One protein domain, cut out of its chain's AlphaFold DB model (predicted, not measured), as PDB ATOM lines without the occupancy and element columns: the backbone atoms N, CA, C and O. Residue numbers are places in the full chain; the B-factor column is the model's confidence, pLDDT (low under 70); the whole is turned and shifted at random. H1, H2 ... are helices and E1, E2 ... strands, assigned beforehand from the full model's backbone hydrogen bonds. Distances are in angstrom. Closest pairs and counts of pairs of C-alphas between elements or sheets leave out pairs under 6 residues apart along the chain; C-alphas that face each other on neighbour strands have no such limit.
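What this domain is: This is residues 8 to 112 of the 116 residues of an uncharacterized protein of Priestia koreensis (UniProt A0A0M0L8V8). A four-stranded parallel sheet lies between H1 over one face and the long H3 over the other, three layers in all; H4 lies near H3, and residues 46 to 53, of which 46 to 48 belong to H2, stick out at one end. The 105 printed residues run E1 H1 E2 H2 H3 E3 H4 E4, a mixed class with sheet order E2 E3 E1 E4. The whole is compact, radius of gyration of the C-alphas 13.9 A, spanning 42 by 29 by 23 A.

How they stand to each other: Inner strand E1, residues 8 to 13, is parallel to E4, residues 106 to 111 (N 10 and O 108, 2.8 A), and to E3, residues 81 to 86 (N 11 and O 83, 2.8 A), within hydrogen-bond range. H1, residues 19 to 30, is on the sheet at a height of 8.3 A, along E3 at 3 degrees on the local plane; their closest C-alphas, Ala 27 and Val 82, are 6.0 A apart. Edge strand E2, residues 34 to 36, is parallel to E3, with N 35 and O 82 at 2.9 A. H2, residues 37 to 48, only grazes the sheet with residues 37 to 42. H3, residues 56 to 76, is on the opposite face from H1, at a height of 10.1 A; with residues 59 to 67 alone it touches H2, opposite ways at a steep tilt of 60 degrees, closest C-alphas Lys 41 and Ser 63, 5.4 A. H4, residues 93 to 102, is not on the sheet. In H1, H2, H3 and H4 every O i to N i+4 pair is within hydrogen-bond range. E2, H2, H3 and E3 form a strand-helix-strand unit, parallel neighbour strands joined through helices, with a right-handed crossover; E1, H1, E2 and E3, H4, E4 are split units, another strand between their two, also right-handed.

Where its parts are: E1 begins at C-alpha 8 (-4.892, 0.104, 36.050). H3 is 30.4 A long, E3 17.0 A. E4 ends at C-alpha 111 (6.792, -2.466, 28.845).

The domain as a whole: The printed part has no cut and no long link. The mean pLDDT of the printed part is 86.5; residues 49 to 53, 87 and 89 to 93 are under 70.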
ATOM      1  N   ILE A   8      -6.239  -0.228  35.596       93.38
ATOM      2  CA  ILE A   8      -4.892   0.104  36.050       93.38
ATOM      3  C   ILE A   8      -3.946   0.008  34.861       93.38
ATOM      4  O   ILE A   8      -3.761  -1.067  34.286       93.38
ATOM      5  N   ILE A   9      -3.325   1.125  34.501       93.75
ATOM      6  CA  ILE A   9      -2.272   1.153  33.488       93.75
ATOM      7  C   ILE A   9      -0.932   1.073  34.208       93.75
ATOM      8  O   ILE A   9      -0.599   1.936  35.013       93.75
ATOM      9  N   ILE A  10      -0.158   0.037  33.916       91.56
ATOM     10  CA  ILE A  10       1.119  -0.240  34.565       91.56
ATOM     11  C   ILE A  10       2.232   0.083  33.574       91.56
ATOM     12  O   ILE A  10       2.385  -0.618  32.578       91.56
ATOM     13  N   VAL A  11       3.014   1.128  33.833       90.88
ATOM     14  CA  VAL A  11       4.172   1.504  33.013       90.88
ATOM     15  C   VAL A  11       5.440   1.022  33.706       90.88
ATOM     16  O   VAL A  11       5.847   1.576  34.726       90.88
ATOM     17  N   CYS A  12       6.075  -0.006  33.143       85.25
ATOM     18  CA  CYS A  12       7.263  -0.626  33.723       85.25
ATOM     19  C   CYS A  12       8.403  -0.667  32.711       85.25
ATOM     20  O   CYS A  12       8.283  -1.299  31.664       85.25
ATOM     21  N   CYS A  13       9.524  -0.013  33.019       75.69
ATOM     22  CA  CYS A  13      10.681   0.023  32.118       75.69
ATOM     23  C   CYS A  13      12.001   0.020  32.904       75.69
ATOM     24  O   CYS A  13      12.012   0.390  34.083       75.69
ATOM     25  N   PRO A  14      13.126  -0.335  32.260       74.44
ATOM     26  CA  PRO A  14      14.451  -0.071  32.809       74.44
ATOM     27  C   PRO A  14      14.660   1.426  33.114       74.44
ATOM     28  O   PRO A  14      13.992   2.283  32.515       74.44
ATOM     29  N   PRO A  15      15.603   1.769  34.012       75.56
ATOM     30  CA  PRO A  15      16.018   3.153  34.225       75.56
ATOM     31  C   PRO A  15      16.387   3.849  32.907       75.56
ATOM     32  O   PRO A  15      16.901   3.218  31.988       75.56
ATOM     33  N   ALA A  16      16.100   5.150  32.815       76.44
ATOM     34  CA  ALA A  16      16.366   5.996  31.643       76.44
ATOM     35  C   ALA A  16      15.679   5.593  30.313       76.44
ATOM     36  O   ALA A  16      15.876   6.265  29.307       76.44
ATOM     37  N   ALA A  17      14.784   4.597  30.290       78.81
ATOM     38  CA  ALA A  17      14.044   4.199  29.082       78.81
ATOM     39  C   ALA A  17      12.839   5.110  28.732       78.81
ATOM     40  O   ALA A  17      11.954   4.716  27.974       78.81
ATOM     41  N   GLY A  18      12.749   6.310  29.318       78.88
ATOM     42  CA  GLY A  18      11.666   7.270  29.052       78.88
ATOM     43  C   GLY A  18      10.333   6.999  29.770       78.88
ATOM     44  O   GLY A  18       9.367   7.731  29.546       78.88
ATOM     45  N   LYS A  19      10.270   6.008  30.672       82.94
ATOM     46  CA  LYS A  19       9.048   5.616  31.410       82.94
ATOM     47  C   LYS A  19       8.319   6.768  32.088       82.94
ATOM     48  O   LYS A  19       7.102   6.844  32.004       82.94
ATOM     49  N   THR A  20       9.060   7.683  32.708       83.38
ATOM     50  CA  THR A  20       8.494   8.812  33.454       83.38
ATOM     51  C   THR A  20       7.808   9.810  32.526       83.38
ATOM     52  O   THR A  20       6.772  10.366  32.873       83.38
ATOM     53  N   VAL A  21       8.354  10.031  31.326       89.94
ATOM     54  CA  VAL A  21       7.714  10.891  30.319       89.94
ATOM     55  C   VAL A  21       6.454  10.214  29.792       89.94
ATOM     56  O   VAL A  21       5.405  10.850  29.696       89.94
ATOM     57  N   LEU A  22       6.537   8.917  29.489       91.06
ATOM     58  CA  LEU A  22       5.404   8.155  28.979       91.06
ATOM     59  C   LEU A  22       4.253   8.081  29.991       91.06
ATOM     60  O   LEU A  22       3.118   8.379  29.631       91.06
ATOM     61  N   SER A  23       4.531   7.731  31.247       92.38
ATOM     62  CA  SER A  23       3.510   7.609  32.292       92.38
ATOM     63  C   SER A  23       2.808   8.938  32.561       92.38
ATOM     64  O   SER A  23       1.579   8.976  32.589       92.38
ATOM     65  N   LYS A  24       3.562  10.046  32.647       94.50
ATOM     66  CA  LYS A  24       3.008  11.405  32.769       94.50
ATOM     67  C   LYS A  24       2.126  11.769  31.580       94.50
ATOM     68  O   LYS A  24       1.036  12.302  31.770       94.50
ATOM     69  N   ARG A  25       2.563  11.453  30.356       95.00
ATOM     70  CA  ARG A  25       1.784  11.737  29.146       95.00
ATOM     71  C   ARG A  25       0.487  10.934  29.100       95.00
ATOM     72  O   ARG A  25      -0.546  11.509  28.771       95.00
ATOM     73  N   ILE A  26       0.523   9.647  29.446       94.94
ATOM     74  CA  ILE A  26      -0.674   8.797  29.521       94.94
ATOM     75  C   ILE A  26      -1.641   9.342  30.574       94.94
ATOM     76  O   ILE A  26      -2.799   9.591  30.253       94.94
ATOM     77  N   ALA A  27      -1.156   9.577  31.795       96.81
ATOM     78  CA  ALA A  27      -1.967  10.082  32.899       96.81
ATOM     79  C   ALA A  27      -2.633  11.418  32.544       96.81
ATOM     80  O   ALA A  27      -3.847  11.554  32.665       96.81
ATOM     81  N   SER A  28      -1.865  12.367  31.999       96.81
ATOM     82  CA  SER A  28      -2.390  13.663  31.565       96.81
ATOM     83  C   SER A  28      -3.391  13.547  30.416       96.81
ATOM     84  O   SER A  28      -4.406  14.232  30.444       96.81
ATOM     85  N   SER A  29      -3.134  12.698  29.416       97.25
ATOM     86  CA  SER A  29      -4.018  12.572  28.244       97.25
ATOM     87  C   SER A  29      -5.350  11.906  28.592       97.25
ATOM     88  O   SER A  29      -6.366  12.188  27.964       97.25
ATOM     89  N   LEU A  30      -5.344  11.014  29.584       96.25
ATOM     90  CA  LEU A  30      -6.524  10.283  30.043       96.25
ATOM     91  C   LEU A  30      -7.183  10.914  31.279       96.25
ATOM     92  O   LEU A  30      -8.204  10.405  31.729       96.25
ATOM     93  N   HIS A  31      -6.632  12.011  31.809       96.50
ATOM     94  CA  HIS A  31      -7.073  12.658  33.053       96.50
ATOM     95  C   HIS A  31      -7.104  11.700  34.256       96.50
ATOM     96  O   HIS A  31      -8.012  11.744  35.084       96.50
ATOM     97  N   LEU A  32      -6.102  10.824  34.346       97.06
ATOM     98  CA  LEU A  32      -5.973   9.838  35.414       97.06
ATOM     99  C   LEU A  32      -4.927  10.272  36.449       97.06
ATOM    100  O   LEU A  32      -3.923  10.891  36.082       97.06
ATOM    101  N   PRO A  33      -5.090   9.888  37.725       97.50
ATOM    102  CA  PRO A  33      -4.014   9.951  38.702       97.50
ATOM    103  C   PRO A  33      -2.788   9.149  38.244       97.50
ATOM    104  O   PRO A  33      -2.909   8.113  37.582       97.50
ATOM    105  N   LEU A  34      -1.607   9.612  38.655       97.00
ATOM    106  CA  LEU A  34      -0.333   8.926  38.455       97.00
ATOM    107  C   LEU A  34       0.305   8.616  39.809       97.00
ATOM    108  O   LEU A  34       0.636   9.532  40.558       97.00
ATOM    109  N   LEU A  35       0.541   7.336  40.085       95.75
ATOM    110  CA  LEU A  35       1.381   6.892  41.194       95.75
ATOM    111  C   LEU A  35       2.752   6.491  40.651       95.75
ATOM    112  O   LEU A  35       2.887   5.469  39.979       95.75
ATOM    113  N   SER A  36       3.775   7.294  40.934       93.88
ATOM    114  CA  SER A  36       5.158   7.007  40.543       93.88
ATOM    115  C   SER A  36       5.966   6.587  41.761       93.88
ATOM    116  O   SER A  36       6.067   7.335  42.734       93.88
ATOM    117  N   LYS A  37       6.580   5.402  41.698       92.12
ATOM    118  CA  LYS A  37       7.462   4.924  42.765       92.12
ATOM    119  C   LYS A  37       8.671   5.838  42.952       92.12
ATOM    120  O   LYS A  37       9.098   6.055  44.083       92.12
ATOM    121  N   ASP A  38       9.234   6.347  41.858       91.00
ATOM    122  CA  ASP A  38      10.404   7.225  41.914       91.00
ATOM    123  C   ASP A  38      10.038   8.592  42.507       91.00
ATOM    124  O   ASP A  38      10.824   9.136  43.283       91.00
ATOM    125  N   GLN A  39       8.831   9.107  42.229       93.81
ATOM    126  CA  GLN A  39       8.341  10.324  42.883       93.81
ATOM    127  C   GLN A  39       8.179  10.111  44.390       93.81
ATOM    128  O   GLN A  39       8.755  10.863  45.160       93.81
ATOM    129  N   ILE A  40       7.503   9.035  44.812       94.38
ATOM    130  CA  ILE A  40       7.332   8.711  46.240       94.38
ATOM    131  C   ILE A  40       8.693   8.580  46.936       94.38
ATOM    132  O   ILE A  40       8.893   9.118  48.020       94.38
ATOM    133  N   LYS A  41       9.652   7.887  46.309       91.88
ATOM    134  CA  LYS A  41      11.017   7.753  46.834       91.88
ATOM    135  C   LYS A  41      11.700   9.111  47.003       91.88
ATOM    136  O   LYS A  41      12.357   9.332  48.016       91.88
ATOM    137  N   THR A  42      11.544   9.996  46.021       92.81
ATOM    138  CA  THR A  42      12.091  11.359  46.064       92.81
ATOM    139  C   THR A  42      11.451  12.163  47.193       92.81
ATOM    140  O   THR A  42      12.173  12.736  47.996       92.81
ATOM    141  N   ASP A  43      10.125  12.108  47.335       93.19
ATOM    142  CA  ASP A  43       9.395  12.824  48.386       93.19
ATOM    143  C   ASP A  43       9.807  12.348  49.792       93.19
ATOM    144  O   ASP A  43       9.957  13.158  50.707       93.19
ATOM    145  N   ILE A  44      10.039  11.039  49.974       90.88
ATOM    146  CA  ILE A  44      10.590  10.490  51.224       90.88
ATOM    147  C   ILE A  44      11.984  11.070  51.475       90.88
ATOM    148  O   ILE A  44      12.274  11.522  52.581       90.88
ATOM    149  N   TYR A  45      12.857  11.081  50.468       89.38
ATOM    150  CA  TYR A  45      14.186  11.652  50.640       89.38
ATOM    151  C   TYR A  45      14.138  13.140  50.994       89.38
ATOM    152  O   TYR A  45      14.782  13.548  51.956       89.38
ATOM    153  N   ASP A  46      13.325  13.935  50.310       88.88
ATOM    154  CA  ASP A  46      13.196  15.366  50.596       88.88
ATOM    155  C   ASP A  46      12.633  15.632  52.004       88.88
ATOM    156  O   ASP A  46      13.007  16.613  52.654       88.88
ATOM    157  N   ALA A  47      11.772  14.741  52.506       87.44
ATOM    158  CA  ALA A  47      11.208  14.828  53.849       87.44
ATOM    159  C   ALA A  47      12.208  14.467  54.963       87.44
ATOM    160  O   ALA A  47      12.178  15.098  56.022       87.44
ATOM    161  N   PHE A  48      13.082  13.474  54.751       79.25
ATOM    162  CA  PHE A  48      13.933  12.907  55.810       79.25
ATOM    163  C   PHE A  48      15.436  13.231  55.683       79.25
ATOM    164  O   PHE A  48      16.148  13.192  56.682       79.25
ATOM    165  N   VAL A  49      15.955  13.603  54.508       66.06
ATOM    166  CA  VAL A  49      17.414  13.686  54.233       66.06
ATOM    167  C   VAL A  49      18.027  15.053  54.560       66.06
ATOM    168  O   VAL A  49      19.089  15.420  54.057       66.06
ATOM    169  N   LYS A  50      17.450  15.832  55.481       61.69
ATOM    170  CA  LYS A  50      18.217  16.943  56.071       61.69
ATOM    171  C   LYS A  50      19.243  16.383  57.066       61.69
ATOM    172  O   LYS A  50      19.020  16.411  58.268       61.69
ATOM    173  N   ASN A  51      20.395  15.956  56.533       58.12
ATOM    174  CA  ASN A  51      21.637  15.566  57.226       58.12
ATOM    175  C   ASN A  51      21.747  14.135  57.797       58.12
ATOM    176  O   ASN A  51      22.666  13.884  58.573       58.12
ATOM    177  N   GLU A  52      20.901  13.182  57.391       69.00
ATOM    178  CA  GLU A  52      21.012  11.776  57.826       69.00
ATOM    179  C   GLU A  52      21.310  10.812  56.667       69.00
ATOM    180  O   GLU A  52      20.826  10.983  55.545       69.00
ATOM    181  N   ILE A  53      22.119   9.781  56.943       69.25
ATOM    182  CA  ILE A  53      22.341   8.666  56.015       69.25
ATOM    183  C   ILE A  53      21.104   7.776  56.072       69.25
ATOM    184  O   ILE A  53      20.880   7.080  57.060       69.25
ATOM    185  N   VAL A  54      20.322   7.777  54.999       77.25
ATOM    186  CA  VAL A  54      19.142   6.922  54.869       77.25
ATOM    187  C   VAL A  54      19.480   5.715  53.993       77.25
ATOM    188  O   VAL A  54      20.118   5.845  52.947       77.25
ATOM    189  N   ASN A  55      19.058   4.522  54.412       87.06
ATOM    190  CA  ASN A  55      19.262   3.293  53.652       87.06
ATOM    191  C   ASN A  55      18.356   3.264  52.403       87.06
ATOM    192  O   ASN A  55      17.130   3.178  52.503       87.06
ATOM    193  N   ASP A  56      18.964   3.281  51.212       87.00
ATOM    194  CA  ASP A  56      18.251   3.320  49.927       87.00
ATOM    195  C   ASP A  56      17.290   2.141  49.723       87.00
ATOM    196  O   ASP A  56      16.208   2.295  49.143       87.00
ATOM    197  N   GLN A  57      17.659   0.964  50.236       87.62
ATOM    198  CA  GLN A  57      16.835  -0.233  50.141       87.62
ATOM    199  C   GLN A  57      15.573  -0.105  50.999       87.62
ATOM    200  O   GLN A  57      14.484  -0.442  50.530       87.62
ATOM    201  N   GLU A  58      15.698   0.415  52.219       88.44
ATOM    202  CA  GLU A  58      14.566   0.634  53.126       88.44
ATOM    203  C   GLU A  58      13.605   1.680  52.564       88.44
ATOM    204  O   GLU A  58      12.397   1.445  52.517       88.44
ATOM    205  N   VAL A  59      14.132   2.781  52.019       90.38
ATOM    206  CA  VAL A  59      13.319   3.801  51.339       90.38
ATOM    207  C   VAL A  59      12.604   3.208  50.134       90.38
ATOM    208  O   VAL A  59      11.426   3.487  49.905       90.38
ATOM    209  N   SER A  60      13.280   2.359  49.358       89.25
ATOM    210  CA  SER A  60      12.658   1.691  48.218       89.25
ATOM    211  C   SER A  60      11.516   0.766  48.655       89.25
ATOM    212  O   SER A  60      10.444   0.804  48.051       89.25
ATOM    213  N   ILE A  61      11.705  -0.014  49.728       89.19
ATOM    214  CA  ILE A  61      10.661  -0.864  50.324       89.19
ATOM    215  C   ILE A  61       9.468  -0.017  50.780       89.19
ATOM    216  O   ILE A  61       8.328  -0.330  50.430       89.19
ATOM    217  N   ALA A  62       9.724   1.071  51.510       91.00
ATOM    218  CA  ALA A  62       8.690   1.985  51.988       91.00
ATOM    219  C   ALA A  62       7.913   2.622  50.826       91.00
ATOM    220  O   ALA A  62       6.683   2.653  50.843       91.00
ATOM    221  N   SER A  63       8.615   3.033  49.766       92.75
ATOM    222  CA  SER A  63       8.001   3.617  48.568       92.75
ATOM    223  C   SER A  63       7.000   2.663  47.913       92.75
ATOM    224  O   SER A  63       5.908   3.073  47.525       92.75
ATOM    225  N   TYR A  64       7.340   1.374  47.825       91.56
ATOM    226  CA  TYR A  64       6.421   0.361  47.307       91.56
ATOM    227  C   TYR A  64       5.237   0.100  48.225       91.56
ATOM    228  O   TYR A  64       4.121  -0.068  47.735       91.56
ATOM    229  N   ALA A  65       5.458   0.055  49.539       91.19
ATOM    230  CA  ALA A  65       4.375  -0.121  50.500       91.19
ATOM    231  C   ALA A  65       3.336   1.005  50.370       91.19
ATOM    232  O   ALA A  65       2.138   0.726  50.291       91.19
ATOM    233  N   ILE A  66       3.796   2.255  50.250       94.19
ATOM    234  CA  ILE A  66       2.940   3.425  50.023       94.19
ATOM    235  C   ILE A  66       2.229   3.323  48.671       94.19
ATOM    236  O   ILE A  66       1.005   3.436  48.623       94.19
ATOM    237  N   LEU A  67       2.958   3.036  47.586       94.00
ATOM    238  CA  LEU A  67       2.376   2.902  46.247       94.00
ATOM    239  C   LEU A  67       1.252   1.863  46.220       94.00
ATOM    240  O   LEU A  67       0.165   2.145  45.718       94.00
ATOM    241  N   PHE A  68       1.486   0.671  46.775       91.75
ATOM    242  CA  PHE A  68       0.474  -0.382  46.800       91.75
ATOM    243  C   PHE A  68      -0.684  -0.054  47.740       91.75
ATOM    244  O   PHE A  68      -1.824  -0.374  47.412       91.75
ATOM    245  N   SER A  69      -0.432   0.601  48.874       94.00
ATOM    246  CA  SER A  69      -1.498   1.065  49.767       94.00
ATOM    247  C   SER A  69      -2.423   2.058  49.055       94.00
ATOM    248  O   SER A  69      -3.634   1.841  49.026       94.00
ATOM    249  N   MET A  70      -1.865   3.072  48.388       95.94
ATOM    250  CA  MET A  70      -2.637   4.044  47.605       95.94
ATOM    251  C   MET A  70      -3.374   3.383  46.436       95.94
ATOM    252  O   MET A  70      -4.540   3.683  46.192       95.94
ATOM    253  N   LEU A  71      -2.722   2.446  45.740       93.31
ATOM    254  CA  LEU A  71      -3.339   1.689  44.652       93.31
ATOM    255  C   LEU A  71      -4.588   0.937  45.127       93.31
ATOM    256  O   LEU A  71      -5.623   1.000  44.467       93.31
ATOM    257  N   LYS A  72      -4.515   0.260  46.281       93.31
ATOM    258  CA  LYS A  72      -5.664  -0.446  46.865       93.31
ATOM    259  C   LYS A  72      -6.815   0.516  47.172       93.31
ATOM    260  O   LYS A  72      -7.959   0.191  46.864       93.31
ATOM    261  N   GLU A  73      -6.540   1.697  47.721       95.81
ATOM    262  CA  GLU A  73      -7.587   2.697  47.983       95.81
ATOM    263  C   GLU A  73      -8.242   3.213  46.692       95.81
ATOM    264  O   GLU A  73      -9.469   3.285  46.614       95.81
ATOM    265  N   LEU A  74      -7.462   3.465  45.636       95.00
ATOM    266  CA  LEU A  74      -8.004   3.870  44.334       95.00
ATOM    267  C   LEU A  74      -8.864   2.771  43.691       95.00
ATOM    268  O   LEU A  74      -9.941   3.066  43.174       95.00
ATOM    269  N   ILE A  75      -8.452   1.501  43.785       93.06
ATOM    270  CA  ILE A  75      -9.253   0.365  43.297       93.06
ATOM    271  C   ILE A  75     -10.589   0.280  44.049       93.06
ATOM    272  O   ILE A  75     -11.637   0.127  43.418       93.06
ATOM    273  N   LYS A  76     -10.590   0.413  45.386       92.62
ATOM    274  CA  LYS A  76     -11.830   0.424  46.193       92.62
ATOM    275  C   LYS A  76     -12.757   1.569  45.790       92.62
ATOM    276  O   LYS A  76     -13.967   1.373  45.696       92.62
ATOM    277  N   ALA A  77     -12.182   2.739  45.516       94.06
ATOM    278  CA  ALA A  77     -12.899   3.917  45.042       94.06
ATOM    279  C   ALA A  77     -13.317   3.832  43.560       94.06
ATOM    280  O   ALA A  77     -13.975   4.746  43.068       94.06
ATOM    281  N   LYS A  78     -12.967   2.743  42.854       92.62
ATOM    282  CA  LYS A  78     -13.206   2.533  41.415       92.62
ATOM    283  C   LYS A  78     -12.596   3.631  40.539       92.62
ATOM    284  O   LYS A  78     -13.155   3.996  39.509       92.62
ATOM    285  N   VAL A  79     -11.447   4.149  40.954       95.25
ATOM    286  CA  VAL A  79     -10.704   5.173  40.222       95.25
ATOM    287  C   VAL A  79      -9.682   4.494  39.318       95.25
ATOM    288  O   VAL A  79      -8.835   3.726  39.778       95.25
ATOM    289  N   ASP A  80      -9.772   4.780  38.023       96.19
ATOM    290  CA  ASP A  80      -8.761   4.390  37.044       96.19
ATOM    291  C   ASP A  80      -7.439   5.106  37.350       96.19
ATOM    292  O   ASP A  80      -7.438   6.277  37.724       96.19
ATOM    293  N   VAL A  81      -6.303   4.422  37.212       96.69
ATOM    294  CA  VAL A  81      -5.006   4.964  37.646       96.69
ATOM    295  C   VAL A  81      -3.855   4.473  36.779       96.69
ATOM    296  O   VAL A  81      -3.832   3.328  36.321       96.69
ATOM    297  N   VAL A  82      -2.862   5.341  36.584       96.19
ATOM    298  CA  VAL A  82      -1.561   4.974  36.026       96.19
ATOM    299  C   VAL A  82      -0.587   4.733  37.175       96.19
ATOM    300  O   VAL A  82      -0.422   5.589  38.039       96.19
ATOM    301  N   ILE A  83       0.089   3.589  37.177       93.81
ATOM    302  CA  ILE A  83       1.207   3.319  38.083       93.81
ATOM    303  C   ILE A  83       2.501   3.204  37.283       93.81
ATOM    304  O   ILE A  83       2.520   2.648  36.184       93.81
ATOM    305  N   GLU A  84       3.589   3.730  37.830       92.06
ATOM    306  CA  GLU A  84       4.899   3.736  37.191       92.06
ATOM    307  C   GLU A  84       5.984   3.293  38.168       92.06
ATOM    308  O   GLU A  84       6.072   3.795  39.291       92.06
ATOM    309  N   SER A  85       6.806   2.336  37.729       88.19
ATOM    310  CA  SER A  85       7.969   1.886  38.487       88.19
ATOM    311  C   SER A  85       9.001   1.155  37.619       88.19
ATOM    312  O   SER A  85       8.784   0.841  36.444       88.19
ATOM    313  N   ASN A  86      10.139   0.848  38.236       81.31
ATOM    314  CA  ASN A  86      11.246   0.088  37.670       81.31
ATOM    315  C   ASN A  86      10.938  -1.420  37.772       81.31
ATOM    316  O   ASN A  86      10.201  -1.856  38.656       81.31
ATOM    317  N   PHE A  87      11.518  -2.234  36.884       66.44
ATOM    318  CA  PHE A  87      11.298  -3.690  36.826       66.44
ATOM    319  C   PHE A  87      12.050  -4.458  37.933       66.44
ATOM    320  O   PHE A  87      12.902  -5.298  37.649       66.44
ATOM    321  N   ASP A  88      11.790  -4.147  39.200       71.06
ATOM    322  CA  ASP A  88      12.427  -4.829  40.330       71.06
ATOM    323  C   ASP A  88      11.527  -5.911  40.959       71.06
ATOM    324  O   ASP A  88      10.371  -6.117  40.576       71.06
ATOM    325  N   ALA A  89      12.071  -6.636  41.941       63.34
ATOM    326  CA  ALA A  89      11.383  -7.731  42.624       63.34
ATOM    327  C   ALA A  89      10.028  -7.327  43.250       63.34
ATOM    328  O   ALA A  89       9.145  -8.179  43.414       63.34
ATOM    329  N   PHE A  90       9.826  -6.047  43.581       66.12
ATOM    330  CA  PHE A  90       8.592  -5.540  44.180       66.12
ATOM    331  C   PHE A  90       7.472  -5.346  43.157       66.12
ATOM    332  O   PHE A  90       6.313  -5.484  43.534       66.12
ATOM    333  N   MET A  91       7.805  -5.139  41.880       69.19
ATOM    334  CA  MET A  91       6.855  -5.129  40.755       69.19
ATOM    335  C   MET A  91       6.792  -6.463  40.015       69.19
ATOM    336  O   MET A  91       6.294  -6.539  38.888       69.19
ATOM    337  N   SER A  92       7.282  -7.536  40.641       68.38
ATOM    338  CA  SER A  92       7.192  -8.863  40.051       68.38
ATOM    339  C   SER A  92       5.729  -9.222  39.739       68.38
ATOM    340  O   SER A  92       4.828  -8.919  40.534       68.38
ATOM    341  N   PRO A  93       5.468  -9.922  38.618       68.62
ATOM    342  CA  PRO A  93       4.119 -10.349  38.249       68.62
ATOM    343  C   PRO A  93       3.366 -11.076  39.372       68.62
ATOM    344  O   PRO A  93       2.155 -10.925  39.474       68.62
ATOM    345  N   LYS A  94       4.080 -11.794  40.255       70.75
ATOM    346  CA  LYS A  94       3.518 -12.488  41.428       70.75
ATOM    347  C   LYS A  94       2.896 -11.549  42.470       70.75
ATOM    348  O   LYS A  94       1.913 -11.899  43.111       70.75
ATOM    349  N   LYS A  95       3.463 -10.359  42.679       74.31
ATOM    350  CA  LYS A  95       2.923  -9.388  43.647       74.31
ATOM    351  C   LYS A  95       1.673  -8.705  43.105       74.31
ATOM    352  O   LYS A  95       0.682  -8.566  43.815       74.31
ATOM    353  N   LEU A  96       1.702  -8.344  41.823       73.88
ATOM    354  CA  LEU A  96       0.537  -7.802  41.125       73.88
ATOM    355  C   LEU A  96      -0.581  -8.844  40.982       73.88
ATOM    356  O   LEU A  96      -1.749  -8.475  41.079       73.88
ATOM    357  N   SER A  97      -0.247 -10.128  40.794       75.00
ATOM    358  CA  SER A  97      -1.246 -11.200  40.782       75.00
ATOM    359  C   SER A  97      -1.916 -11.354  42.143       75.00
ATOM    360  O   SER A  97      -3.135 -11.422  42.174       75.00
ATOM    361  N   GLY A  98      -1.169 -11.275  43.252       81.12
ATOM    362  CA  GLY A  98      -1.759 -11.278  44.597       81.12
ATOM    363  C   GLY A  98      -2.761 -10.137  44.813       81.12
ATOM    364  O   GLY A  98      -3.877 -10.368  45.260       81.12
ATOM    365  N   ILE A  99      -2.430  -8.910  44.389       80.81
ATOM    366  CA  ILE A  99      -3.371  -7.773  44.472       80.81
ATOM    367  C   ILE A  99      -4.605  -8.005  43.583       80.81
ATOM    368  O   ILE A  99      -5.712  -7.627  43.958       80.81
ATOM    369  N   LYS A 100      -4.436  -8.635  42.414       80.94
ATOM    370  CA  LYS A 100      -5.533  -8.971  41.492       80.94
ATOM    371  C   LYS A 100      -6.423 -10.111  41.992       80.94
ATOM    372  O   LYS A 100      -7.606 -10.142  41.672       80.94
ATOM    373  N   GLU A 101      -5.869 -11.040  42.759       81.69
ATOM    374  CA  GLU A 101      -6.626 -12.095  43.438       81.69
ATOM    375  C   GLU A 101      -7.431 -11.524  44.614       81.69
ATOM    376  O   GLU A 101      -8.578 -11.910  44.818       81.69
ATOM    377  N   GLU A 102      -6.868 -10.553  45.343       85.12
ATOM    378  CA  GLU A 102      -7.550  -9.843  46.434       85.12
ATOM    379  C   GLU A 102      -8.637  -8.872  45.938       85.12
ATOM    380  O   GLU A 102      -9.606  -8.605  46.653       85.12
ATOM    381  N   MET A 103      -8.470  -8.286  44.747       85.44
ATOM    382  CA  MET A 103      -9.279  -7.156  44.284       85.44
ATOM    383  C   MET A 103      -9.612  -7.239  42.795       85.44
ATOM    384  O   MET A 103      -8.754  -7.467  41.947       85.44
ATOM    385  N   ASN A 104     -10.865  -6.949  42.445       84.62
ATOM    386  CA  ASN A 104     -11.329  -7.035  41.064       84.62
ATOM    387  C   ASN A 104     -11.036  -5.746  40.267       84.62
ATOM    388  O   ASN A 104     -11.742  -4.750  40.417       84.62
ATOM    389  N   PHE A 105     -10.036  -5.776  39.380       89.75
ATOM    390  CA  PHE A 105      -9.702  -4.681  38.457       89.75
ATOM    391  C   PHE A 105      -9.207  -5.199  37.099       89.75
ATOM    392  O   PHE A 105      -8.781  -6.349  36.953       89.75
ATOM    393  N   ARG A 106      -9.243  -4.336  36.078       90.88
ATOM    394  CA  ARG A 106      -8.603  -4.587  34.778       90.88
ATOM    395  C   ARG A 106      -7.210  -3.979  34.771       90.88
ATOM    396  O   ARG A 106      -7.016  -2.901  35.320       90.88
ATOM    397  N   SER A 107      -6.248  -4.634  34.130       89.88
ATOM    398  CA  SER A 107      -4.896  -4.092  33.990       89.88
ATOM    399  C   SER A 107      -4.387  -4.140  32.556       89.88
ATOM    400  O   SER A 107      -4.662  -5.087  31.821       89.88
ATOM    401  N   LEU A 108      -3.621  -3.113  32.187       91.31
ATOM    402  CA  LEU A 108      -2.841  -3.028  30.957       91.31
ATOM    403  C   LEU A 108      -1.393  -2.728  31.336       91.31
ATOM    404  O   LEU A 108      -1.118  -1.673  31.901       91.31
ATOM    405  N   THR A 109      -0.470  -3.628  31.008       89.25
ATOM    406  CA  THR A 109       0.960  -3.414  31.260       89.25
ATOM    407  C   THR A 109       1.658  -2.949  29.992       89.25
ATOM    408  O   THR A 109       1.606  -3.623  28.965       89.25
ATOM    409  N   ILE A 110       2.345  -1.816  30.082       88.88
ATOM    410  CA  ILE A 110       3.191  -1.250  29.039       88.88
ATOM    411  C   ILE A 110       4.642  -1.443  29.466       88.88
ATOM    412  O   ILE A 110       5.094  -0.882  30.467       88.88
ATOM    413  N   LEU A 111       5.360  -2.249  28.689       85.69
ATOM    414  CA  LEU A 111       6.792  -2.466  28.845       85.69
ATOM    415  C   LEU A 111       7.524  -1.624  27.811       85.69
ATOM    416  O   LEU A 111       7.340  -1.843  26.613       85.69
ATOM    417  N   CYS A 112       8.359  -0.682  28.248       73.75
ATOM    418  CA  CYS A 112       9.266   0.009  27.335       73.75
ATOM    419  C   CYS A 112      10.689  -0.478  27.550       73.75
ATOM    420  O   CYS A 112      11.141  -0.712  28.671       73.75
TER     421      CYS A 112